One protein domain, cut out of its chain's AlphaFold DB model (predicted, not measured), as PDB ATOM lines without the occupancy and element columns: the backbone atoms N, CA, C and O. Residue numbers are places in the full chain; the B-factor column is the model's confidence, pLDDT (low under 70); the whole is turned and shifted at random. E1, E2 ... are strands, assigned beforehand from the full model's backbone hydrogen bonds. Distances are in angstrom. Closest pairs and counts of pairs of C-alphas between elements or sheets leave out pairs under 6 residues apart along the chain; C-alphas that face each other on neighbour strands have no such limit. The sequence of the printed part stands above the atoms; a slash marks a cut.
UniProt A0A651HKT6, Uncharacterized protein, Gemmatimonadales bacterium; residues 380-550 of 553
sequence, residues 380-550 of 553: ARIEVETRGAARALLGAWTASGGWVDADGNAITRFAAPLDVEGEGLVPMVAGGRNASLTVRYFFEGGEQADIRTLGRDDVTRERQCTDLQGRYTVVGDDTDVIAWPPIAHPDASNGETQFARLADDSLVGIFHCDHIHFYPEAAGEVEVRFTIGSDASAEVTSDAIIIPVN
ATOM      1  N   ALA A 380     140.228 157.729 181.957       81.56
ATOM      2  CA  ALA A 380     140.414 156.396 182.524       81.56
ATOM      3  C   ALA A 380     140.911 156.437 183.981       81.56
ATOM      4  O   ALA A 380     140.772 155.452 184.716       81.56
ATOM      5  N   ARG A 381     141.513 157.562 184.399       88.69
ATOM      6  CA  ARG A 381     142.140 157.717 185.717       88.69
ATOM      7  C   ARG A 381     142.038 159.145 186.253       88.69
ATOM      8  O   ARG A 381     142.196 160.107 185.508       88.69
ATOM      9  N   ILE A 382     141.836 159.269 187.562       91.25
ATOM     10  CA  ILE A 382     141.839 160.536 188.311       91.25
ATOM     11  C   ILE A 382     142.954 160.456 189.349       91.25
ATOM     12  O   ILE A 382     143.103 159.428 189.995       91.25
ATOM     13  N   GLU A 383     143.730 161.511 189.535       93.69
ATOM     14  CA  GLU A 383     144.718 161.625 190.607       93.69
ATOM     15  C   GLU A 383     144.443 162.865 191.445       93.69
ATOM     16  O   GLU A 383     144.135 163.928 190.914       93.69
ATOM     17  N   VAL A 384     144.594 162.737 192.759       91.00
ATOM     18  CA  VAL A 384     144.464 163.850 193.697       91.00
ATOM     19  C   VAL A 384     145.789 164.022 194.417       91.00
ATOM     20  O   VAL A 384     146.279 163.098 195.063       91.00
ATOM     21  N   GLU A 385     146.367 165.212 194.321       91.62
ATOM     22  CA  GLU A 385     147.644 165.572 194.930       91.62
ATOM     23  C   GLU A 385     147.489 166.757 195.886       91.62
ATOM     24  O   GLU A 385     146.586 167.586 195.746       91.62
ATOM     25  N   THR A 386     148.414 166.898 196.835       88.19
ATOM     26  CA  THR A 386     148.534 168.141 197.600       88.19
ATOM     27  C   THR A 386     149.095 169.282 196.756       88.19
ATOM     28  O   THR A 386     149.990 169.113 195.923       88.19
ATOM     29  N   ARG A 387     148.607 170.499 197.011       75.94
ATOM     30  CA  ARG A 387     149.128 171.719 196.396       75.94
ATOM     31  C   ARG A 387     150.219 172.321 197.283       75.94
ATOM     32  O   ARG A 387     149.936 173.099 198.188       75.94
ATOM     33  N   GLY A 388     151.471 171.982 196.995       71.25
ATOM     34  CA  GLY A 388     152.645 172.509 197.693       71.25
ATOM     35  C   GLY A 388     153.937 172.211 196.938       71.25
ATOM     36  O   GLY A 388     153.904 171.683 195.827       71.25
ATOM     37  N   ALA A 389     155.084 172.579 197.514       68.25
ATOM     38  CA  ALA A 389     156.388 172.342 196.889       68.25
ATOM     39  C   ALA A 389     156.716 170.844 196.763       68.25
ATOM     40  O   ALA A 389     157.479 170.468 195.874       68.25
ATOM     41  N   ALA A 390     156.139 169.998 197.624       69.38
ATOM     42  CA  ALA A 390     156.405 168.565 197.629       69.38
ATOM     43  C   ALA A 390     155.484 167.758 196.698       69.38
ATOM     44  O   ALA A 390     155.890 166.667 196.312       69.38
ATOM     45  N   ARG A 391     154.293 168.281 196.341       81.31
ATOM     46  CA  ARG A 391     153.242 167.620 195.528       81.31
ATOM     47  C   ARG A 391     153.154 166.110 195.774       81.31
ATOM     48  O   ARG A 391     153.689 165.311 195.009       81.31
ATOM     49  N   ALA A 392     152.480 165.715 196.848       87.25
ATOM     50  CA  ALA A 392     152.311 164.303 197.167       87.25
ATOM     51  C   ALA A 392     150.990 163.768 196.606       87.25
ATOM     52  O   ALA A 392     149.941 164.377 196.825       87.25
ATOM     53  N   LEU A 393     151.037 162.612 195.940       91.50
ATOM     54  CA  LEU A 393     149.847 161.871 195.522       91.50
ATOM     55  C   LEU A 393     149.105 161.343 196.757       91.50
ATOM     56  O   LEU A 393     149.644 160.542 197.520       91.50
ATOM     57  N   LEU A 394     147.870 161.803 196.943       90.69
ATOM     58  CA  LEU A 394     146.972 161.359 198.010       90.69
ATOM     59  C   LEU A 394     146.191 160.111 197.602       90.69
ATOM     60  O   LEU A 394     145.934 159.248 198.438       90.69
ATOM     61  N   GLY A 395     145.833 160.017 196.323       93.31
ATOM     62  CA  GLY A 395     145.252 158.816 195.749       93.31
ATOM     63  C   GLY A 395     144.993 158.931 194.255       93.31
ATOM     64  O   GLY A 395     144.915 160.031 193.704       93.31
ATOM     65  N   ALA A 396     144.853 157.778 193.615       94.81
ATOM     66  CA  ALA A 396     144.480 157.634 192.221       94.81
ATOM     67  C   ALA A 396     143.233 156.753 192.103       94.81
ATOM     68  O   ALA A 396     143.158 155.700 192.726       94.81
ATOM     69  N   TRP A 397     142.263 157.162 191.296       95.38
ATOM     70  CA  TRP A 397     141.070 156.389 190.982       95.38
ATOM     71  C   TRP A 397     141.126 155.870 189.551       95.38
ATOM     72  O   TRP A 397     141.566 156.591 188.655       95.38
ATOM     73  N   THR A 398     140.640 154.650 189.321       89.81
ATOM     74  CA  THR A 398     140.356 154.125 187.977       89.81
ATOM     75  C   THR A 398     138.972 153.490 187.932       89.81
ATOM     76  O   THR A 398     138.521 152.904 188.918       89.81
ATOM     77  N   ALA A 399     138.320 153.537 186.767       81.62
ATOM     78  CA  ALA A 399     136.968 152.998 186.592       81.62
ATOM     79  C   ALA A 399     136.852 151.491 186.898       81.62
ATOM     80  O   ALA A 399     135.782 151.012 187.266       81.62
ATOM     81  N   SER A 400     137.942 150.731 186.754       84.50
ATOM     82  CA  SER A 400     137.971 149.285 187.003       84.50
ATOM     83  C   SER A 400     138.489 148.894 188.392       84.50
ATOM     84  O   SER A 400     138.280 147.752 188.803       84.50
ATOM     85  N   GLY A 401     139.171 149.801 189.102       85.62
ATOM     86  CA  GLY A 401     139.912 149.491 190.330       85.62
ATOM     87  C   GLY A 401     139.517 150.295 191.570       85.62
ATOM     88  O   GLY A 401     139.922 149.916 192.668       85.62
ATOM     89  N   GLY A 402     138.735 151.368 191.426       93.00
ATOM     90  CA  GLY A 402     138.425 152.279 192.529       93.00
ATOM     91  C   GLY A 402     139.637 153.116 192.952       93.00
ATOM     92  O   GLY A 402     140.581 153.291 192.179       93.00
ATOM     93  N   TRP A 403     139.602 153.663 194.172       96.25
ATOM     94  CA  TRP A 403     140.680 154.492 194.724       96.25
ATOM     95  C   TRP A 403     141.831 153.659 195.296       96.25
ATOM     96  O   TRP A 403     141.613 152.745 196.092       96.25
ATOM     97  N   VAL A 404     143.061 154.044 194.965       95.12
ATOM     98  CA  VAL A 404     144.304 153.505 195.526       95.12
ATOM     99  C   VAL A 404     145.238 154.619 196.008       95.12
ATOM    100  O   VAL A 404     145.167 155.739 195.509       95.12
ATOM    101  N   ASP A 405     146.104 154.334 196.979       93.62
ATOM    102  CA  ASP A 405     147.187 155.235 197.396       93.62
ATOM    103  C   ASP A 405     148.387 155.195 196.424       93.62
ATOM    104  O   ASP A 405     148.370 154.509 195.399       93.62
ATOM    105  N   ALA A 406     149.451 155.937 196.747       89.06
ATOM    106  CA  ALA A 406     150.678 155.975 195.947       89.06
ATOM    107  C   ALA A 406     151.409 154.620 195.848       89.06
ATOM    108  O   ALA A 406     152.174 154.411 194.906       89.06
ATOM    109  N   ASP A 407     151.157 153.701 196.783       91.31
ATOM    110  CA  ASP A 407     151.713 152.347 196.797       91.31
ATOM    111  C   ASP A 407     150.783 151.331 196.095       91.31
ATOM    112  O   ASP A 407     151.122 150.151 195.972       91.31
ATOM    113  N   GLY A 408     149.619 151.776 195.604       91.88
ATOM    114  CA  GLY A 408     148.624 150.946 194.928       91.88
ATOM    115  C   GLY A 408     147.687 150.187 195.871       91.88
ATOM    116  O   GLY A 408     146.953 149.307 195.417       91.88
ATOM    117  N   ASN A 409     147.685 150.494 197.171       94.56
ATOM    118  CA  ASN A 409     146.745 149.884 198.107       94.56
ATOM    119  C   ASN A 409     145.380 150.549 197.975       94.56
ATOM    120  O   ASN A 409     145.294 151.772 197.928       94.56
ATOM    121  N   ALA A 410     144.308 149.758 197.980       94.94
ATOM    122  CA  ALA A 410     142.953 150.296 197.964       94.94
ATOM    123  C   ALA A 410     142.699 151.202 199.178       94.94
ATOM    124  O   ALA A 410     142.955 150.809 200.321       94.94
ATOM    125  N   ILE A 411     142.147 152.388 198.930       95.44
ATOM    126  CA  ILE A 411     141.789 153.358 199.964       95.44
ATOM    127  C   ILE A 411     140.324 153.758 199.844       95.44
ATOM    128  O   ILE A 411     139.744 153.795 198.768       95.44
ATOM    129  N   THR A 412     139.728 154.099 200.979       93.56
ATOM    130  CA  THR A 412     138.404 154.738 201.052       93.56
ATOM    131  C   THR A 412     138.477 156.123 201.688       93.56
ATOM    132  O   THR A 412     137.460 156.797 201.834       93.56
ATOM    133  N   ARG A 413     139.681 156.556 202.089       92.44
ATOM    134  CA  ARG A 413     139.939 157.831 202.759       92.44
ATOM    135  C   ARG A 413     141.339 158.360 202.463       92.44
ATOM    136  O   ARG A 413     142.282 157.571 202.411       92.44
ATOM    137  N   PHE A 414     141.489 159.678 202.357       88.81
ATOM    138  CA  PHE A 414     142.805 160.324 202.336       88.81
ATOM    139  C   PHE A 414     143.371 160.451 203.754       88.81
ATOM    140  O   PHE A 414     142.655 160.801 204.688       88.81
ATOM    141  N   ALA A 415     144.667 160.180 203.930       77.12
ATOM    142  CA  ALA A 415     145.293 160.178 205.256       77.12
ATOM    143  C   ALA A 415     145.662 161.585 205.772       77.12
ATOM    144  O   ALA A 415     145.534 161.851 206.967       77.12
ATOM    145  N   ALA A 416     146.128 162.481 204.893       74.06
ATOM    146  CA  ALA A 416     146.614 163.815 205.256       74.06
ATOM    147  C   ALA A 416     146.572 164.773 204.044       74.06
ATOM    148  O   ALA A 416     147.512 164.789 203.251       74.06
ATOM    149  N   PRO A 417     145.490 165.549 203.855       66.50
ATOM    150  CA  PRO A 417     145.287 166.328 202.632       66.50
ATOM    151  C   PRO A 417     145.963 167.715 202.638       66.50
ATOM    152  O   PRO A 417     145.785 168.477 201.690       66.50
ATOM    153  N   LEU A 418     146.722 168.075 203.682       72.81
ATOM    154  CA  LEU A 418     147.421 169.361 203.774       72.81
ATOM    155  C   LEU A 418     148.936 169.159 203.640       72.81
ATOM    156  O   LEU A 418     149.531 168.454 204.447       72.81
ATOM    157  N   ASP A 419     149.566 169.813 202.661       70.19
ATOM    158  CA  ASP A 419     151.029 169.947 202.594       70.19
ATOM    159  C   ASP A 419     151.433 171.286 203.212       70.19
ATOM    160  O   ASP A 419     151.093 172.354 202.693       70.19
ATOM    161  N   VAL A 420     152.120 171.233 204.353       68.06
ATOM    162  CA  VAL A 420     152.636 172.423 205.032       68.06
ATOM    163  C   VAL A 420     154.143 172.489 204.833       68.06
ATOM    164  O   VAL A 420     154.881 171.575 205.206       68.06
ATOM    165  N   GLU A 421     154.611 173.604 204.267       68.12
ATOM    166  CA  GLU A 421     156.029 173.840 203.999       68.12
ATOM    167  C   GLU A 421     156.873 173.639 205.271       68.12
ATOM    168  O   GLU A 421     156.718 174.353 206.262       68.12
ATOM    169  N   GLY A 422     157.759 172.639 205.240       63.62
ATOM    170  CA  GLY A 422     158.638 172.278 206.359       63.62
ATOM    171  C   GLY A 422     158.038 171.329 207.408       63.62
ATOM    172  O   GLY A 422     158.789 170.844 208.252       63.62
ATOM    173  N   GLU A 423     156.741 171.021 207.346       68.12
ATOM    174  CA  GLU A 423     156.047 170.111 208.279       68.12
ATOM    175  C   GLU A 423     155.550 168.821 207.598       68.12
ATOM    176  O   GLU A 423     155.231 167.846 208.279       68.12
ATOM    177  N   GLY A 424     155.563 168.776 206.260       74.12
ATOM    178  CA  GLY A 424     155.134 167.619 205.475       74.12
ATOM    179  C   GLY A 424     153.613 167.496 205.398       74.12
ATOM    180  O   GLY A 424     152.884 168.474 205.570       74.12
ATOM    181  N   LEU A 425     153.136 166.279 205.115       79.19
ATOM    182  CA  LEU A 425     151.707 165.990 205.054       79.19
ATOM    183  C   LEU A 425     151.115 165.944 206.461       79.19
ATOM    184  O   LEU A 425     151.449 165.060 207.253       79.19
ATOM    185  N   VAL A 426     150.210 166.872 206.754       80.38
ATOM    186  CA  VAL A 426     149.494 166.937 208.027       80.38
ATOM    187  C   VAL A 426     147.986 166.764 207.815       80.38
ATOM    188  O   VAL A 426     147.456 167.079 206.743       80.38
ATOM    189  N   PRO A 427     147.261 166.235 208.814       82.06
ATOM    190  CA  PRO A 427     145.813 166.144 208.735       82.06
ATOM    191  C   PRO A 427     145.160 167.524 208.648       82.06
ATOM    192  O   PRO A 427     145.645 168.495 209.227       82.06
ATOM    193  N   MET A 428     144.019 167.594 207.968       81.19
ATOM    194  CA  MET A 428     143.204 168.802 207.946       81.19
ATOM    195  C   MET A 428     142.498 168.987 209.289       81.19
ATOM    196  O   MET A 428     142.100 168.008 209.918       81.19
ATOM    197  N   VAL A 429     142.353 170.235 209.734       81.75
ATOM    198  CA  VAL A 429     141.831 170.587 211.061       81.75
ATOM    199  C   VAL A 429     140.752 171.661 210.928       81.75
ATOM    200  O   VAL A 429     140.927 172.613 210.166       81.75
ATOM    201  N   ALA A 430     139.659 171.525 211.679       78.94
ATOM    202  CA  ALA A 430     138.554 172.480 211.714       78.94
ATOM    203  C   ALA A 430     139.012 173.874 212.175       78.94
ATOM    204  O   ALA A 430     139.710 174.005 213.182       78.94
ATOM    205  N   GLY A 431     138.649 174.921 211.428       74.88
ATOM    206  CA  GLY A 431     139.112 176.295 211.667       74.88
ATOM    207  C   GLY A 431     140.620 176.504 211.447       74.88
ATOM    208  O   GLY A 431     141.161 177.542 211.832       74.88
ATOM    209  N   GLY A 432     141.308 175.508 210.876       76.75
ATOM    210  CA  GLY A 432     142.739 175.515 210.602       76.75
ATOM    211  C   GLY A 432     143.111 176.193 209.279       76.75
ATOM    212  O   GLY A 432     142.374 177.006 208.727       76.75
ATOM    213  N   ARG A 433     144.303 175.870 208.762       76.50
ATOM    214  CA  ARG A 433     144.744 176.349 207.441       76.50
ATOM    215  C   ARG A 433     143.951 175.650 206.336       76.50
ATOM    216  O   ARG A 433     143.717 174.447 206.415       76.50
ATOM    217  N   ASN A 434     143.623 176.397 205.285       72.62
ATOM    218  CA  ASN A 434     142.916 175.865 204.120       72.62
ATOM    219  C   ASN A 434     143.742 174.765 203.451       72.62
ATOM    220  O   ASN A 434     144.915 174.988 203.129       72.62
ATOM    221  N   ALA A 435     143.123 173.618 203.178       74.12
ATOM    222  CA  ALA A 435     143.742 172.608 202.334       74.12
ATOM    223  C   ALA A 435     143.516 172.951 200.871       74.12
ATOM    224  O   ALA A 435     142.443 173.396 200.482       74.12
ATOM    225  N   SER A 436     144.555 172.784 200.062       81.69
ATOM    226  CA  SER A 436     144.464 172.973 198.623       81.69
ATOM    227  C   SER A 436     144.908 171.686 197.949       81.69
ATOM    228  O   SER A 436     146.044 171.255 198.145       81.69
ATOM    229  N   LEU A 437     144.013 171.077 197.182       86.06
ATOM    230  CA  LEU A 437     144.276 169.869 196.409       86.06
ATOM    231  C   LEU A 437     144.363 170.220 194.929       86.06
ATOM    232  O   LEU A 437     143.652 171.113 194.473       86.06
ATOM    233  N   THR A 438     145.211 169.514 194.193       88.12
ATOM    234  CA  THR A 438     145.220 169.511 192.729       88.12
ATOM    235  C   THR A 438     144.629 168.192 192.257       88.12
ATOM    236  O   THR A 438     145.049 167.134 192.716       88.12
ATOM    237  N   VAL A 439     143.663 168.255 191.349       87.75
ATOM    238  CA  VAL A 439     143.041 167.089 190.726       87.75
ATOM    239  C   VAL A 439     143.526 167.017 189.287       87.75
ATOM    240  O   VAL A 439     143.374 167.968 188.524       87.75
ATOM    241  N   ARG A 440     144.139 165.895 188.924       89.06
ATOM    242  CA  ARG A 440     144.562 165.595 187.559       89.06
ATOM    243  C   ARG A 440     143.715 164.475 187.003       89.06
ATOM    244  O   ARG A 440     143.308 163.567 187.720       89.06
ATOM    245  N   TYR A 441     143.504 164.522 185.706       86.81
ATOM    246  CA  TYR A 441     142.705 163.544 184.997       86.81
ATOM    247  C   TYR A 441     143.518 163.023 183.829       86.81
ATOM    248  O   TYR A 441     144.278 163.779 183.229       86.81
ATOM    249  N   PHE A 442     143.388 161.736 183.537       85.19
ATOM    250  CA  PHE A 442     144.176 161.061 182.519       85.19
ATOM    251  C   PHE A 442     143.272 160.241 181.609       85.19
ATOM    252  O   PHE A 442     142.392 159.515 182.087       85.19
ATOM    253  N   PHE A 443     143.519 160.334 180.308       82.12
ATOM    254  CA  PHE A 443     142.866 159.523 179.288       82.12
ATOM    255  C   PHE A 443     143.458 158.111 179.230       82.12
ATOM    256  O   PHE A 443     144.509 157.812 179.813       82.12
ATOM    257  N   GLU A 444     142.769 157.218 178.523       74.50
ATOM    258  CA  GLU A 444     143.302 155.900 178.194       74.50
ATOM    259  C   GLU A 444     144.617 156.058 177.402       74.50
ATOM    260  O   GLU A 444     144.677 156.785 176.418       74.50
ATOM    261  N   GLY A 445     145.706 155.445 177.882       75.19
ATOM    262  CA  GLY A 445     147.068 155.674 177.364       75.19
ATOM    263  C   GLY A 445     147.955 156.553 178.256       75.19
ATOM    264  O   GLY A 445     149.174 156.536 178.099       75.19
ATOM    265  N   GLY A 446     147.376 157.225 179.258       80.12
ATOM    266  CA  GLY A 446     148.121 157.939 180.301       80.12
ATOM    267  C   GLY A 446     148.452 159.398 179.984       80.12
ATOM    268  O   GLY A 446     149.192 160.019 180.746       80.12
ATOM    269  N   GLU A 447     147.907 159.956 178.902       80.31
ATOM    270  CA  GLU A 447     147.968 161.394 178.648       80.31
ATOM    271  C   GLU A 447     147.114 162.144 179.676       80.31
ATOM    272  O   GLU A 447     145.976 161.763 179.953       80.31
ATOM    273  N   GLN A 448     147.671 163.200 180.267       83.75
ATOM    274  CA  GLN A 448     146.948 164.047 181.205       83.75
ATOM    275  C   GLN A 448     146.031 165.007 180.435       83.75
ATOM    276  O   GLN A 448     146.498 165.727 179.557       83.75
ATOM    277  N   ALA A 449     144.754 165.078 180.809       80.56
ATOM    278  CA  ALA A 449     143.840 166.091 180.297       80.56
ATOM    279  C   ALA A 449     144.357 167.502 180.637       80.56
ATOM    280  O   ALA A 449     144.740 167.771 181.783       80.56
ATOM    281  N   ASP A 450     144.363 168.403 179.647       78.38
ATOM    282  CA  ASP A 450     144.726 169.811 179.854       78.38
ATOM    283  C   ASP A 450     143.579 170.521 180.574       78.38
ATOM    284  O   ASP A 450     142.676 171.068 179.946       78.38
ATOM    285  N   ILE A 451     143.609 170.469 181.907       79.19
ATOM    286  CA  ILE A 451     142.724 171.246 182.767       79.19
ATOM    287  C   ILE A 451     143.544 172.330 183.436       79.19
ATOM    288  O   ILE A 451     144.344 172.060 184.332       79.19
ATOM    289  N   ARG A 452     143.364 173.574 182.994       75.25
ATOM    290  CA  ARG A 452     144.100 174.714 183.551       75.25
ATOM    291  C   ARG A 452     143.303 176.003 183.503       75.25
ATOM    292  O   ARG A 452     142.384 176.172 182.711       75.25
ATOM    293  N   THR A 453     143.704 176.950 184.349       76.00
ATOM    294  CA  THR A 453     143.230 178.332 184.255       76.00
ATOM    295  C   THR A 453     143.855 179.004 183.025       76.00
ATOM    296  O   THR A 453     145.068 179.207 182.987       76.00
ATOM    297  N   LEU A 454     143.033 179.369 182.042       71.50
ATOM    298  CA  LEU A 454     143.412 180.140 180.854       71.50
ATOM    299  C   LEU A 454     143.627 181.621 181.175       71.50
ATOM    300  O   LEU A 454     144.512 182.270 180.621       71.50
ATOM    301  N   GLY A 455     142.837 182.151 182.105       74.00
ATOM    302  CA  GLY A 455     142.888 183.549 182.493       74.00
ATOM    303  C   GLY A 455     142.114 183.803 183.773       74.00
ATOM    304  O   GLY A 455     141.349 182.958 184.243       74.00
ATOM    305  N   ARG A 456     142.334 184.981 184.350       75.69
ATOM    306  CA  ARG A 456     141.500 185.503 185.423       75.69
ATOM    307  C   ARG A 456     140.972 186.854 184.981       75.69
ATOM    308  O   ARG A 456     141.765 187.715 184.616       75.69
ATOM    309  N   ASP A 457     139.663 187.028 185.016       66.19
ATOM    310  CA  ASP A 457     139.076 188.350 184.874       66.19
ATOM    311  C   ASP A 457     139.388 189.137 186.156       66.19
ATOM    312  O   ASP A 457     139.017 188.738 187.260       66.19
ATOM    313  N   ASP A 458     140.137 190.230 186.036       65.31
ATOM    314  CA  ASP A 458     140.566 191.025 187.190       65.31
ATOM    315  C   ASP A 458     139.410 191.788 187.863       65.31
ATOM    316  O   ASP A 458     139.527 192.180 189.028       65.31
ATOM    317  N   VAL A 459     138.295 191.989 187.154       65.06
ATOM    318  CA  VAL A 459     137.099 192.689 187.637       65.06
ATOM    319  C   VAL A 459     136.173 191.718 188.353       65.06
ATOM    320  O   VAL A 459     135.779 191.976 189.489       65.06
ATOM    321  N   THR A 460     135.840 190.596 187.718       62.38
ATOM    322  CA  THR A 460     134.923 189.600 188.295       62.38
ATOM    323  C   THR A 460     135.645 188.608 189.206       62.38
ATOM    324  O   THR A 460     135.001 187.863 189.940       62.38
ATOM    325  N   ARG A 461     136.987 188.603 189.183       62.88
ATOM    326  CA  ARG A 461     137.877 187.616 189.822       62.88
ATOM    327  C   ARG A 461     137.678 186.182 189.332       62.88
ATOM    328  O   ARG A 461     138.318 185.285 189.890       62.88
ATOM    329  N   GLU A 462     136.854 185.988 188.309       64.88
ATOM    330  CA  GLU A 462     136.516 184.705 187.712       64.88
ATOM    331  C   GLU A 462     137.720 184.099 187.006       64.88
ATOM    332  O   GLU A 462     138.522 184.803 186.393       64.88
ATOM    333  N   ARG A 463     137.859 182.780 187.106       68.56
ATOM    334  CA  ARG A 463     138.877 182.032 186.376       68.56
ATOM    335  C   ARG A 463     138.226 181.406 185.156       68.56
ATOM    336  O   ARG A 463     137.298 180.626 185.302       68.56
ATOM    337  N   GLN A 464     138.764 181.706 183.983       69.56
ATOM    338  CA  GLN A 464     138.431 180.981 182.766       69.56
ATOM    339  C   GLN A 464     139.217 179.676 182.778       69.56
ATOM    340  O   GLN A 464     140.448 179.700 182.869       69.56
ATOM    341  N   CYS A 465     138.515 178.551 182.750       73.19
ATOM    342  CA  CYS A 465     139.112 177.229 182.620       73.19
ATOM    343  C   CYS A 465     139.137 176.806 181.146       73.19
ATOM    344  O   CYS A 465     138.509 177.436 180.300       73.19
ATOM    345  N   THR A 466     139.875 175.748 180.850       69.81
ATOM    346  CA  THR A 466     139.698 174.938 179.637       69.81
ATOM    347  C   THR A 466     138.300 174.303 179.585       69.81
ATOM    348  O   THR A 466     137.628 174.216 180.614       69.81
ATOM    349  N   ASP A 467     137.890 173.820 178.410       65.06
ATOM    350  CA  ASP A 467     136.546 173.255 178.174       65.06
ATOM    351  C   ASP A 467     136.279 171.978 178.984       65.06
ATOM    352  O   ASP A 467     135.168 171.739 179.455       65.06
ATOM    353  N   LEU A 468     137.321 171.174 179.216       69.12
ATOM    354  CA  LEU A 468     137.292 170.118 180.221       69.12
ATOM    355  C   LEU A 468     137.399 170.734 181.614       69.12
ATOM    356  O   LEU A 468     138.406 171.366 181.957       69.12
ATOM    357  N   GLN A 469     136.374 170.492 182.428       71.56
ATOM    358  CA  GLN A 469     136.311 170.955 183.803       71.56
ATOM    359  C   GLN A 469     136.271 169.767 184.759       71.56
ATOM    360  O   GLN A 469     135.487 168.826 184.609       71.56
ATOM    361  N   GLY A 470     137.110 169.831 185.790       72.94
ATOM    362  CA  GLY A 470     136.880 169.021 186.972       72.94
ATOM    363  C   GLY A 470     135.675 169.560 187.743       72.94
ATOM    364  O   GLY A 470     135.394 170.757 187.749       72.94
ATOM    365  N   ARG A 471     134.949 168.668 188.399       79.56
ATOM    366  CA  ARG A 471     133.888 168.980 189.355       79.56
ATOM    367  C   ARG A 471     134.051 168.050 190.549       79.56
ATOM    368  O   ARG A 471     134.658 166.982 190.447       79.56
ATOM    369  N   TYR A 472     133.496 168.431 191.689       80.44
ATOM    370  CA  TYR A 472     133.346 167.500 192.800       80.44
ATOM    371  C   TYR A 472     131.971 167.648 193.433       80.44
ATOM    372  O   TYR A 472     131.397 168.734 193.465       80.44
ATOM    373  N   THR A 473     131.439 166.543 193.937       80.00
ATOM    374  CA  THR A 473     130.174 166.505 194.668       80.00
ATOM    375  C   THR A 473     130.412 165.935 196.053       80.00
ATOM    376  O   THR A 473     131.115 164.938 196.205       80.00
ATOM    377  N   VAL A 474     129.850 166.577 197.077       77.81
ATOM    378  CA  VAL A 474     129.828 166.026 198.437       77.81
ATOM    379  C   VAL A 474     128.680 165.023 198.521       77.81
ATOM    380  O   VAL A 474     127.590 165.288 198.017       77.81
ATOM    381  N   VAL A 475     128.928 163.860 199.114       79.44
ATOM    382  CA  VAL A 475     127.953 162.773 199.248       79.44
ATOM    383  C   VAL A 475     127.319 162.845 200.641       79.44
ATOM    384  O   VAL A 475     128.024 162.743 201.642       79.44
ATOM    385  N   GLY A 476     125.997 163.028 200.719       69.44
ATOM    386  CA  GLY A 476     125.239 163.008 201.975       69.44
ATOM    387  C   GLY A 476     123.718 163.000 201.767       69.44
ATOM    388  O   GLY A 476     123.230 163.406 200.716       69.44
ATOM    389  N   ASP A 477     122.970 162.527 202.773       47.09
ATOM    390  CA  ASP A 477     121.510 162.300 202.695       47.09
ATOM    391  C   ASP A 477     120.664 163.596 202.644       47.09
ATOM    392  O   ASP A 477     119.506 163.539 202.245       47.09
ATOM    393  N   ASP A 478     121.247 164.753 202.991       49.78
ATOM    394  CA  ASP A 478     120.612 166.088 202.990       49.78
ATOM    395  C   ASP A 478     121.555 167.176 202.419       49.78
ATOM    396  O   ASP A 478     121.530 168.339 202.826       49.78
ATOM    397  N   THR A 479     122.466 166.819 201.507       47.12
ATOM    398  CA  THR A 479     123.339 167.812 200.863       47.12
ATOM    399  C   THR A 479     122.630 168.449 199.675       47.12
ATOM    400  O   THR A 479     122.613 167.883 198.580       47.12
ATOM    401  N   ASP A 480     122.097 169.656 199.865       43.81
ATOM    402  CA  ASP A 480     121.845 170.558 198.746       43.81
ATOM    403  C   ASP A 480     123.211 170.973 198.180       43.81
ATOM    404  O   ASP A 480     123.865 171.896 198.672       43.81
ATOM    405  N   VAL A 481     123.672 170.292 197.125       43.22
ATOM    406  CA  VAL A 481     124.660 170.889 196.221       43.22
ATOM    407  C   VAL A 481     123.931 172.033 195.532       43.22
ATOM    408  O   VAL A 481     123.329 171.870 194.471       43.22
ATOM    409  N   ILE A 482     123.915 173.196 196.179       41.72
ATOM    410  CA  ILE A 482     123.420 174.413 195.560       41.72
ATOM    411  C   ILE A 482     124.461 174.772 194.500       41.72
ATOM    412  O   ILE A 482     125.438 175.466 194.780       41.72
ATOM    413  N   ALA A 483     124.257 174.295 193.269       39.28
ATOM    414  CA  ALA A 483     124.767 174.992 192.100       39.28
ATOM    415  C   ALA A 483     124.176 176.403 192.191       39.28
ATOM    416  O   ALA A 483     122.986 176.613 191.958       39.28
ATOM    417  N   TRP A 484     124.960 177.336 192.726       35.00
ATOM    418  CA  TRP A 484     124.480 178.662 193.079       35.00
ATOM    419  C   TRP A 484     123.928 179.320 191.804       35.00
ATOM    420  O   TRP A 484     124.693 179.471 190.852       35.00
ATOM    421  N   PRO A 485     122.650 179.754 191.720       29.92
ATOM    422  CA  PRO A 485     122.341 180.835 190.789       29.92
ATOM    423  C   PRO A 485     123.244 182.019 191.169       29.92
ATOM    424  O   PRO A 485     123.499 182.193 192.358       29.92
ATOM    425  N   PRO A 486     123.730 182.839 190.226       33.59
ATOM    426  CA  PRO A 486     124.723 183.869 190.510       33.59
ATOM    427  C   PRO A 486     124.163 184.883 191.520       33.59
ATOM    428  O   PRO A 486     123.481 185.838 191.154       33.59
ATOM    429  N   ILE A 487     124.429 184.687 192.812       32.66
ATOM    430  CA  ILE A 487     124.282 185.721 193.832       32.66
ATOM    431  C   ILE A 487     125.698 186.170 194.135       32.66
ATOM    432  O   ILE A 487     126.528 185.398 194.605       32.66
ATOM    433  N   ALA A 488     125.953 187.430 193.799       31.36
ATOM    434  CA  ALA A 488     127.241 188.080 193.905       31.36
ATOM    435  C   ALA A 488     127.940 187.753 195.234       31.36
ATOM    436  O   ALA A 488     127.459 188.108 196.315       31.36
ATOM    437  N   HIS A 489     129.144 187.182 195.143       34.31
ATOM    438  CA  HIS A 489     130.171 187.531 196.119       34.31
ATOM    439  C   HIS A 489     130.243 189.070 196.123       34.31
ATOM    440  O   HIS A 489     130.181 189.653 195.037       34.31
ATOM    441  N   PRO A 490     130.426 189.761 197.262       37.78
ATOM    442  CA  PRO A 490     130.524 191.229 197.294       37.78
ATOM    443  C   PRO A 490     131.561 191.835 196.324       37.78
ATOM    444  O   PRO A 490     131.521 193.033 196.067       37.78
ATOM    445  N   ASP A 491     132.432 190.988 195.757       37.81
ATOM    446  CA  ASP A 491     133.525 191.320 194.845       37.81
ATOM    447  C   ASP A 491     133.528 190.499 193.527       37.81
ATOM    448  O   ASP A 491     134.507 190.588 192.792       37.81
ATOM    449  N   ALA A 492     132.524 189.658 193.230       36.41
ATOM    450  CA  ALA A 492     132.507 188.846 192.000       36.41
ATOM    451  C   ALA A 492     131.130 188.886 191.334       36.41
ATOM    452  O   ALA A 492     130.161 188.297 191.819       36.41
ATOM    453  N   SER A 493     131.049 189.600 190.215       35.25
ATOM    454  CA  SER A 493     129.884 189.619 189.341       35.25
ATOM    455  C   SER A 493     130.088 188.608 188.209       35.25
ATOM    456  O   SER A 493     130.841 188.898 187.286       35.25
ATOM    457  N   ASN A 494     129.354 187.490 188.261       36.66
ATOM    458  CA  ASN A 494     128.901 186.687 187.106       36.66
ATOM    459  C   ASN A 494     129.645 185.382 186.741       36.66
ATOM    460  O   ASN A 494     129.343 184.846 185.683       36.66
ATOM    461  N   GLY A 495     130.505 184.827 187.603       41.59
ATOM    462  CA  GLY A 495     131.224 183.581 187.292       41.59
ATOM    463  C   GLY A 495     130.765 182.315 188.019       41.59
ATOM    464  O   GLY A 495     130.363 182.371 189.184       41.59
ATOM    465  N   GLU A 496     130.901 181.163 187.353       46.53
ATOM    466  CA  GLU A 496     130.636 179.812 187.880       46.53
ATOM    467  C   GLU A 496     131.713 179.376 188.887       46.53
ATOM    468  O   GLU A 496     132.616 178.592 188.602       46.53
ATOM    469  N   THR A 497     131.658 179.895 190.112       48.91
ATOM    470  CA  THR A 497     132.429 179.313 191.219       48.91
ATOM    471  C   THR A 497     131.568 178.266 191.916       48.91
ATOM    472  O   THR A 497     130.534 178.601 192.491       48.91
ATOM    473  N   GLN A 498     131.979 176.996 191.869       56.22
ATOM    474  CA  GLN A 498     131.269 175.913 192.552       56.22
ATOM    475  C   GLN A 498     131.654 175.895 194.034       56.22
ATOM    476  O   GLN A 498     132.829 175.742 194.386       56.22
ATOM    477  N   PHE A 499     130.651 176.055 194.896       60.22
ATOM    478  CA  PHE A 499     130.772 175.909 196.342       60.22
ATOM    479  C   PHE A 499     130.062 174.626 196.753       60.22
ATOM    480  O   PHE A 499     128.948 174.366 196.304       60.22
ATOM    481  N   ALA A 500     130.671 173.861 197.651       62.22
ATOM    482  CA  ALA A 500     129.950 172.818 198.366       62.22
ATOM    483  C   ALA A 500     129.681 173.285 199.797       62.22
ATOM    484  O   ALA A 500     130.610 173.715 200.489       62.22
ATOM    485  N   ARG A 501     128.423 173.195 200.236       63.62
ATOM    486  CA  ARG A 501     128.020 173.385 201.634       63.62
ATOM    487  C   ARG A 501     127.446 172.091 202.193       63.62
ATOM    488  O   ARG A 501     126.862 171.306 201.449       63.62
ATOM    489  N   LEU A 502     127.627 171.865 203.491       63.12
ATOM    490  CA  LEU A 502     126.892 170.819 204.205       63.12
ATOM    491  C   LEU A 502     125.482 171.314 204.566       63.12
ATOM    492  O   LEU A 502     125.177 172.500 204.457       63.12
ATOM    493  N   ALA A 503     124.628 170.403 205.037       62.72
ATOM    494  CA  ALA A 503     123.257 170.703 205.467       62.72
ATOM    495  C   ALA A 503     123.170 171.733 206.616       62.72
ATOM    496  O   ALA A 503     122.127 172.348 206.825       62.72
ATOM    497  N   ASP A 504     124.256 171.923 207.371       64.25
ATOM    498  CA  ASP A 504     124.377 172.936 208.426       64.25
ATOM    499  C   ASP A 504     124.898 174.293 207.918       64.25
ATOM    500  O   ASP A 504     125.196 175.180 208.720       64.25
ATOM    501  N   ASP A 505     124.963 174.460 206.593       64.69
ATOM    502  CA  ASP A 505     125.403 175.660 205.880       64.69
ATOM    503  C   ASP A 505     126.918 175.943 205.973       64.69
ATOM    504  O   ASP A 505     127.389 176.970 205.471       64.69
ATOM    505  N   SER A 506     127.699 175.023 206.558       65.81
ATOM    506  CA  SER A 506     129.160 175.136 206.611       65.81
ATOM    507  C   SER A 506     129.781 174.984 205.222       65.81
ATOM    508  O   SER A 506     129.422 174.099 204.437       65.81
ATOM    509  N   LEU A 507     130.723 175.872 204.893       61.06
ATOM    510  CA  LEU A 507     131.450 175.820 203.628       61.06
ATOM    511  C   LEU A 507     132.458 174.665 203.654       61.06
ATOM    512  O   LEU A 507     133.360 174.633 204.480       61.06
ATOM    513  N   VAL A 508     132.346 173.734 202.712       68.62
ATOM    514  CA  VAL A 508     133.268 172.595 202.600       68.62
ATOM    515  C   VAL A 508     134.464 172.964 201.739       68.62
ATOM    516  O   VAL A 508     135.609 172.720 202.119       68.62
ATOM    517  N   GLY A 509     134.216 173.580 200.583       72.75
ATOM    518  CA  GLY A 509     135.284 173.963 199.678       72.75
ATOM    519  C   GLY A 509     134.841 174.737 198.443       72.75
ATOM    520  O   GLY A 509     133.650 174.929 198.196       72.75
ATOM    521  N   ILE A 510     135.845 175.200 197.702       76.62
ATOM    522  CA  ILE A 510     135.732 175.945 196.452       76.62
ATOM    523  C   ILE A 510     136.543 175.213 195.386       76.62
ATOM    524  O   ILE A 510     137.741 174.987 195.577       76.62
ATOM    525  N   PHE A 511     135.908 174.876 194.264       75.06
ATOM    526  CA  PHE A 511     136.586 174.293 193.108       75.06
ATOM    527  C   PHE A 511     136.973 175.364 192.082       75.06
ATOM    528  O   PHE A 511     136.198 176.274 191.787       75.06
ATOM    529  N   HIS A 512     138.165 175.238 191.505       79.69
ATOM    530  CA  HIS A 512     138.680 176.116 190.462       79.69
ATOM    531  C   HIS A 512     139.483 175.302 189.438       79.69
ATOM    532  O   HIS A 512     140.643 174.992 189.692       79.69
ATOM    533  N   CYS A 513     138.910 175.020 188.266       79.81
ATOM    534  CA  CYS A 513     139.527 174.286 187.148       79.81
ATOM    535  C   CYS A 513     140.159 172.927 187.531       79.81
ATOM    536  O   CYS A 513     139.560 171.882 187.324       79.81
ATOM    537  N   ASP A 514     141.374 172.938 188.077       79.25
ATOM    538  CA  ASP A 514     142.189 171.782 188.453       79.25
ATOM    539  C   ASP A 514     142.453 171.697 189.965       79.25
ATOM    540  O   ASP A 514     143.221 170.846 190.411       79.25
ATOM    541  N   HIS A 515     141.884 172.591 190.781       83.38
ATOM    542  CA  HIS A 515     142.167 172.631 192.211       83.38
ATOM    543  C   HIS A 515     140.947 172.841 193.099       83.38
ATOM    544  O   HIS A 515     140.008 173.553 192.755       83.38
ATOM    545  N   ILE A 516     141.015 172.257 194.296       83.50
ATOM    546  CA  ILE A 516     139.992 172.371 195.338       83.50
ATOM    547  C   ILE A 516     140.600 173.038 196.556       83.50
ATOM    548  O   ILE A 516     141.617 172.574 197.069       83.50
ATOM    549  N   HIS A 517     139.973 174.100 197.041       81.94
ATOM    550  CA  HIS A 517     140.287 174.710 198.322       81.94
ATOM    551  C   HIS A 517     139.257 174.283 199.359       81.94
ATOM    552  O   HIS A 517     138.099 174.654 199.231       81.94
ATOM    553  N   PHE A 518     139.663 173.550 200.390       79.81
ATOM    554  CA  PHE A 518     138.799 173.188 201.510       79.81
ATOM    555  C   PHE A 518     138.900 174.221 202.634       79.81
ATOM    556  O   PHE A 518     140.005 174.628 203.008       79.81
ATOM    557  N   TYR A 519     137.745 174.603 203.185       81.25
ATOM    558  CA  TYR A 519     137.602 175.585 204.269       81.25
ATOM    559  C   TYR A 519     136.823 174.989 205.449       81.25
ATOM    560  O   TYR A 519     135.764 175.493 205.801       81.25
ATOM    561  N   PRO A 520     137.301 173.895 206.057       73.38
ATOM    562  CA  PRO A 520     136.518 173.188 207.058       73.38
ATOM    563  C   PRO A 520     136.262 174.048 208.300       73.38
ATOM    564  O   PRO A 520     137.191 174.401 209.031       73.38
ATOM    565  N   GLU A 521     134.995 174.335 208.582       78.00
ATOM    566  CA  GLU A 521     134.579 175.061 209.790       78.00
ATOM    567  C   GLU A 521     134.354 174.125 210.990       78.00
ATOM    568  O   GLU A 521     134.522 174.537 212.137       78.00
ATOM    569  N   ALA A 522     134.038 172.851 210.731       79.25
ATOM    570  CA  ALA A 522     133.766 171.828 211.737       79.25
ATOM    571  C   ALA A 522     134.563 170.541 211.474       79.25
ATOM    572  O   ALA A 522     134.916 170.234 210.335       79.25
ATOM    573  N   ALA A 523     134.857 169.793 212.539       81.81
ATOM    574  CA  ALA A 523     135.499 168.484 212.443       81.81
ATOM    575  C   ALA A 523     134.489 167.423 211.982       81.81
ATOM    576  O   ALA A 523     133.301 167.518 212.287       81.81
ATOM    577  N   GLY A 524     134.960 166.398 211.276       84.38
ATOM    578  CA  GLY A 524     134.112 165.358 210.707       84.38
ATOM    579  C   GLY A 524     134.763 164.627 209.538       84.38
ATOM    580  O   GLY A 524     135.965 164.722 209.302       84.38
ATOM    581  N   GLU A 525     133.956 163.880 208.797       84.75
ATOM    582  CA  GLU A 525     134.358 163.219 207.558       84.75
ATOM    583  C   GLU A 525     133.537 163.820 206.413       84.75
ATOM    584  O   GLU A 525     132.314 163.901 206.505       84.75
ATOM    585  N   VAL A 526     134.210 164.268 205.352       81.44
ATOM    586  CA  VAL A 526     133.557 164.761 204.133       81.44
ATOM    587  C   VAL A 526     133.740 163.712 203.052       81.44
ATOM    588  O   VAL A 526     134.861 163.450 202.624       81.44
ATOM    589  N   GLU A 527     132.653 163.105 202.602       87.56
ATOM    590  CA  GLU A 527     132.682 162.160 201.491       87.56
ATOM    591  C   GLU A 527     132.527 162.920 200.166       87.56
ATOM    592  O   GLU A 527     131.597 163.710 200.013       87.56
ATOM    593  N   VAL A 528     133.445 162.724 199.216       86.75
ATOM    594  CA  VAL A 528     133.444 163.431 197.925       86.75
ATOM    595  C   VAL A 528     133.538 162.475 196.741       86.75
ATOM    596  O   VAL A 528     134.261 161.483 196.795       86.75
ATOM    597  N   ARG A 529     132.856 162.797 195.641       89.75
ATOM    598  CA  ARG A 529     133.102 162.224 194.311       89.75
ATOM    599  C   ARG A 529     133.716 163.280 193.414       89.75
ATOM    600  O   ARG A 529     133.292 164.431 193.450       89.75
ATOM    601  N   PHE A 530     134.682 162.884 192.601       87.56
ATOM    602  CA  PHE A 530     135.285 163.736 191.588       87.56
ATOM    603  C   PHE A 530     134.684 163.374 190.240       87.56
ATOM    604  O   PHE A 530     134.702 162.212 189.845       87.56
ATOM    605  N   THR A 531     134.173 164.369 189.537       82.81
ATOM    606  CA  THR A 531     133.645 164.219 188.187       82.81
ATOM    607  C   THR A 531     134.539 164.991 187.230       82.81
ATOM    608  O   THR A 531     135.099 166.026 187.589       82.81
ATOM    609  N   ILE A 532     134.713 164.479 186.024       78.88
ATOM    610  CA  ILE A 532     135.277 165.223 184.904       78.88
ATOM    611  C   ILE A 532     134.352 165.083 183.720       78.88
ATOM    612  O   ILE A 532     133.897 163.988 183.393       78.88
ATOM    613  N   GLY A 533     134.119 166.207 183.071       67.38
ATOM    614  CA  GLY A 533     133.431 166.269 181.806       67.38
ATOM    615  C   GLY A 533     133.559 167.662 181.220       67.38
ATOM    616  O   GLY A 533     134.016 168.605 181.867       67.38
ATOM    617  N   SER A 534     133.150 167.762 179.974       65.00
ATOM    618  CA  SER A 534     132.651 168.992 179.382       65.00
ATOM    619  C   SER A 534     131.148 168.813 179.178       65.00
ATOM    620  O   SER A 534     130.651 167.684 179.232       65.00
ATOM    621  N   ASP A 535     130.428 169.886 178.868       55.69
ATOM    622  CA  ASP A 535     129.008 169.782 178.501       55.69
ATOM    623  C   ASP A 535     128.780 168.918 177.237       55.69
ATOM    624  O   ASP A 535     127.648 168.542 176.932       55.69
ATOM    625  N   ALA A 536     129.854 168.560 176.523       46.34
ATOM    626  CA  ALA A 536     129.830 167.794 175.286       46.34
ATOM    627  C   ALA A 536     130.483 166.400 175.350       46.34
ATOM    628  O   ALA A 536     130.452 165.671 174.357       46.34
ATOM    629  N   SER A 537     131.070 166.001 176.483       58.31
ATOM    630  CA  SER A 537     131.724 164.694 176.641       58.31
ATOM    631  C   SER A 537     131.009 163.835 177.678       58.31
ATOM    632  O   SER A 537     130.370 164.348 178.592       58.31
ATOM    633  N   ALA A 538     131.172 162.513 177.597       61.81
ATOM    634  CA  ALA A 538     130.710 161.623 178.656       61.81
ATOM    635  C   ALA A 538     131.358 162.010 180.001       61.81
ATOM    636  O   ALA A 538     132.585 162.075 180.109       61.81
ATOM    637  N   GLU A 539     130.537 162.280 181.020       76.88
ATOM    638  CA  GLU A 539     131.028 162.549 182.370       76.88
ATOM    639  C   GLU A 539     131.567 161.258 183.000       76.88
ATOM    640  O   GLU A 539     130.884 160.231 183.050       76.88
ATOM    641  N   VAL A 540     132.783 161.317 183.540       79.25
ATOM    642  CA  VAL A 540     133.351 160.244 184.361       79.25
ATOM    643  C   VAL A 540     133.321 160.689 185.810       79.25
ATOM    644  O   VAL A 540     133.922 161.699 186.163       79.25
ATOM    645  N   THR A 541     132.622 159.927 186.651       87.31
ATOM    646  CA  THR A 541     132.507 160.187 188.089       87.31
ATOM    647  C   THR A 541     133.210 159.091 188.875       87.31
ATOM    648  O   THR A 541     132.960 157.907 188.654       87.31
ATOM    649  N   SER A 542     134.078 159.492 189.802       90.81
ATOM    650  CA  SER A 542     134.782 158.581 190.691       90.81
ATOM    651  C   SER A 542     133.839 157.904 191.684       90.81
ATOM    652  O   SER A 542     132.774 158.427 192.030       90.81
ATOM    653  N   ASP A 543     134.302 156.801 192.271       91.69
ATOM    654  CA  ASP A 543     133.757 156.350 193.550       91.69
ATOM    655  C   ASP A 543     133.951 157.439 194.607       91.69
ATOM    656  O   ASP A 543     134.806 158.326 194.482       91.69
ATOM    657  N   ALA A 544     133.150 157.377 195.660       91.38
ATOM    658  CA  ALA A 544     133.268 158.321 196.751       91.38
ATOM    659  C   ALA A 544     134.534 158.057 197.585       91.38
ATOM    660  O   ALA A 544     134.921 156.906 197.799       91.38
ATOM    661  N   ILE A 545     135.182 159.122 198.054       93.31
ATOM    662  CA  ILE A 545     136.348 159.058 198.935       93.31
ATOM    663  C   ILE A 545     136.199 160.022 200.105       93.31
ATOM    664  O   ILE A 545     135.716 161.143 199.960       93.31
ATOM    665  N   ILE A 546     136.613 159.572 201.286       89.88
ATOM    666  CA  ILE A 546     136.487 160.335 202.525       89.88
ATOM    667  C   ILE A 546     137.699 161.252 202.721       89.88
ATOM    668  O   ILE A 546     138.852 160.815 202.699       89.88
ATOM    669  N   ILE A 547     137.432 162.521 203.006       87.88
ATOM    670  CA  ILE A 547     138.407 163.520 203.435       87.88
ATOM    671  C   ILE A 547     138.186 163.784 204.930       87.88
ATOM    672  O   ILE A 547     137.174 164.386 205.299       87.88
ATOM    673  N   PRO A 548     139.089 163.325 205.816       84.44
ATOM    674  CA  PRO A 548     138.941 163.543 207.248       84.44
ATOM    675  C   PRO A 548     139.295 164.983 207.640       84.44
ATOM    676  O   PRO A 548     140.296 165.545 207.184       84.44
ATOM    677  N   VAL A 549     138.495 165.545 208.545       82.94
ATOM    678  CA  VAL A 549     138.697 166.836 209.202       82.94
ATOM    679  C   VAL A 549     138.780 166.612 210.706       82.94
ATOM    680  O   VAL A 549     137.802 166.242 211.353       82.94
ATOM    681  N   ASN A 550     139.946 166.851 211.285       82.06
ATOM    682  CA  ASN A 550     140.165 166.667 212.713       82.06
ATOM    683  C   ASN A 550     139.714 167.888 213.526       82.06
ATOM    684  O   ASN A 550     139.639 169.008 213.020       82.06
TER     685      ASN A 550
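Overview. This is residues 380 to 550 of the 553 residues of an uncharacterized protein of Gemmatimonadales bacterium (UniProt A0A651HKT6). Two strongly twisted sheets make a flattened barrel that is only loosely closed: the curled sheet E3-E2-E1-E6-E12-E11-E10 wraps partly round the smaller sheet E9-E13-E14, which covers its hollow side. The small hairpins E4-E5 and E7-E8 lie outside this core, as does the wide loop of residues 475 to 497. The printed part has 171 residues with fourteen named strands, E1 to E14 in chain order, and no named helix; within each sheet neighbours are antiparallel. The class is all strand, though under half of the residues, 74, are in named elements. The whole is compact and rounded, with a radius of gyration of the C-alphas of 15.7 A and spans of 44 by 37 by 37 A.

Arrangement. E1, residues 380 to 386, E2, 393 to 398, and E3, 402 to 404, form a meander, each strand the antiparallel neighbour of the one before; N 397 and O 382 are 2.7 A apart, N 404 and O 396 2.8 A. E4, 418 to 420, and E5, 424 to 426, form a hairpin, with N 426 and O 418 2.9 A apart. E6, 435 to 443, is antiparallel to E1 at 158 degrees, with N 383 and O 440 2.8 A apart. E7, 453 to 456, and E8, 463 to 465, form a hairpin, with N 454 and O 464 2.7 A apart. E9, 469 to 474, has one pair of C-alphas within 8 A of E6, those of Gly 470 and Val 439, 7.5 A apart. E10, 498 to 501, E11, 507 to 512, and E12, 515 to 518, form a second meander; N 508 and O 500 are 2.8 A apart, N 517 and O 510 2.8 A. E12 is antiparallel to E6, with N 437 and O 516 2.8 A apart. E13, 524 to 533, has staggered pairing: residues 528 to 533 pair with E9, N 471 and O 531 at 2.8 A, and residues 524 to 528 with E14, 545 to 550, N 526 and O 547 at 3.0 A. Between the sheets' edge strands, the closest C-alphas of E9 and E10 are those of Val 474 and Ala 500, 6.8 A, and of E3 and E14 those of Trp 403 and Ile 545, 7.6 A.

Along the chain. E1 begins at C-alpha 380 (140.414, 156.396, 182.524) and is 20.8 A long; E6 is 26.5 A. E13, the longest at 28.9 A, begins at C-alpha 524 (134.112, 165.358, 210.707). E14, 16.2 A, ends at C-alpha 550 (140.165, 166.667, 212.713).

Size, cuts and confidence. The C-alphas farthest apart, of Asn 409 and Val 459, are 45.1 A apart. The printed part has no cut. The links E3 to E4, E9 to E10 and E13 to E14 are long. Mean pLDDT of the printed part is 73.8; 57 residues are under 70, among them 476 to 508.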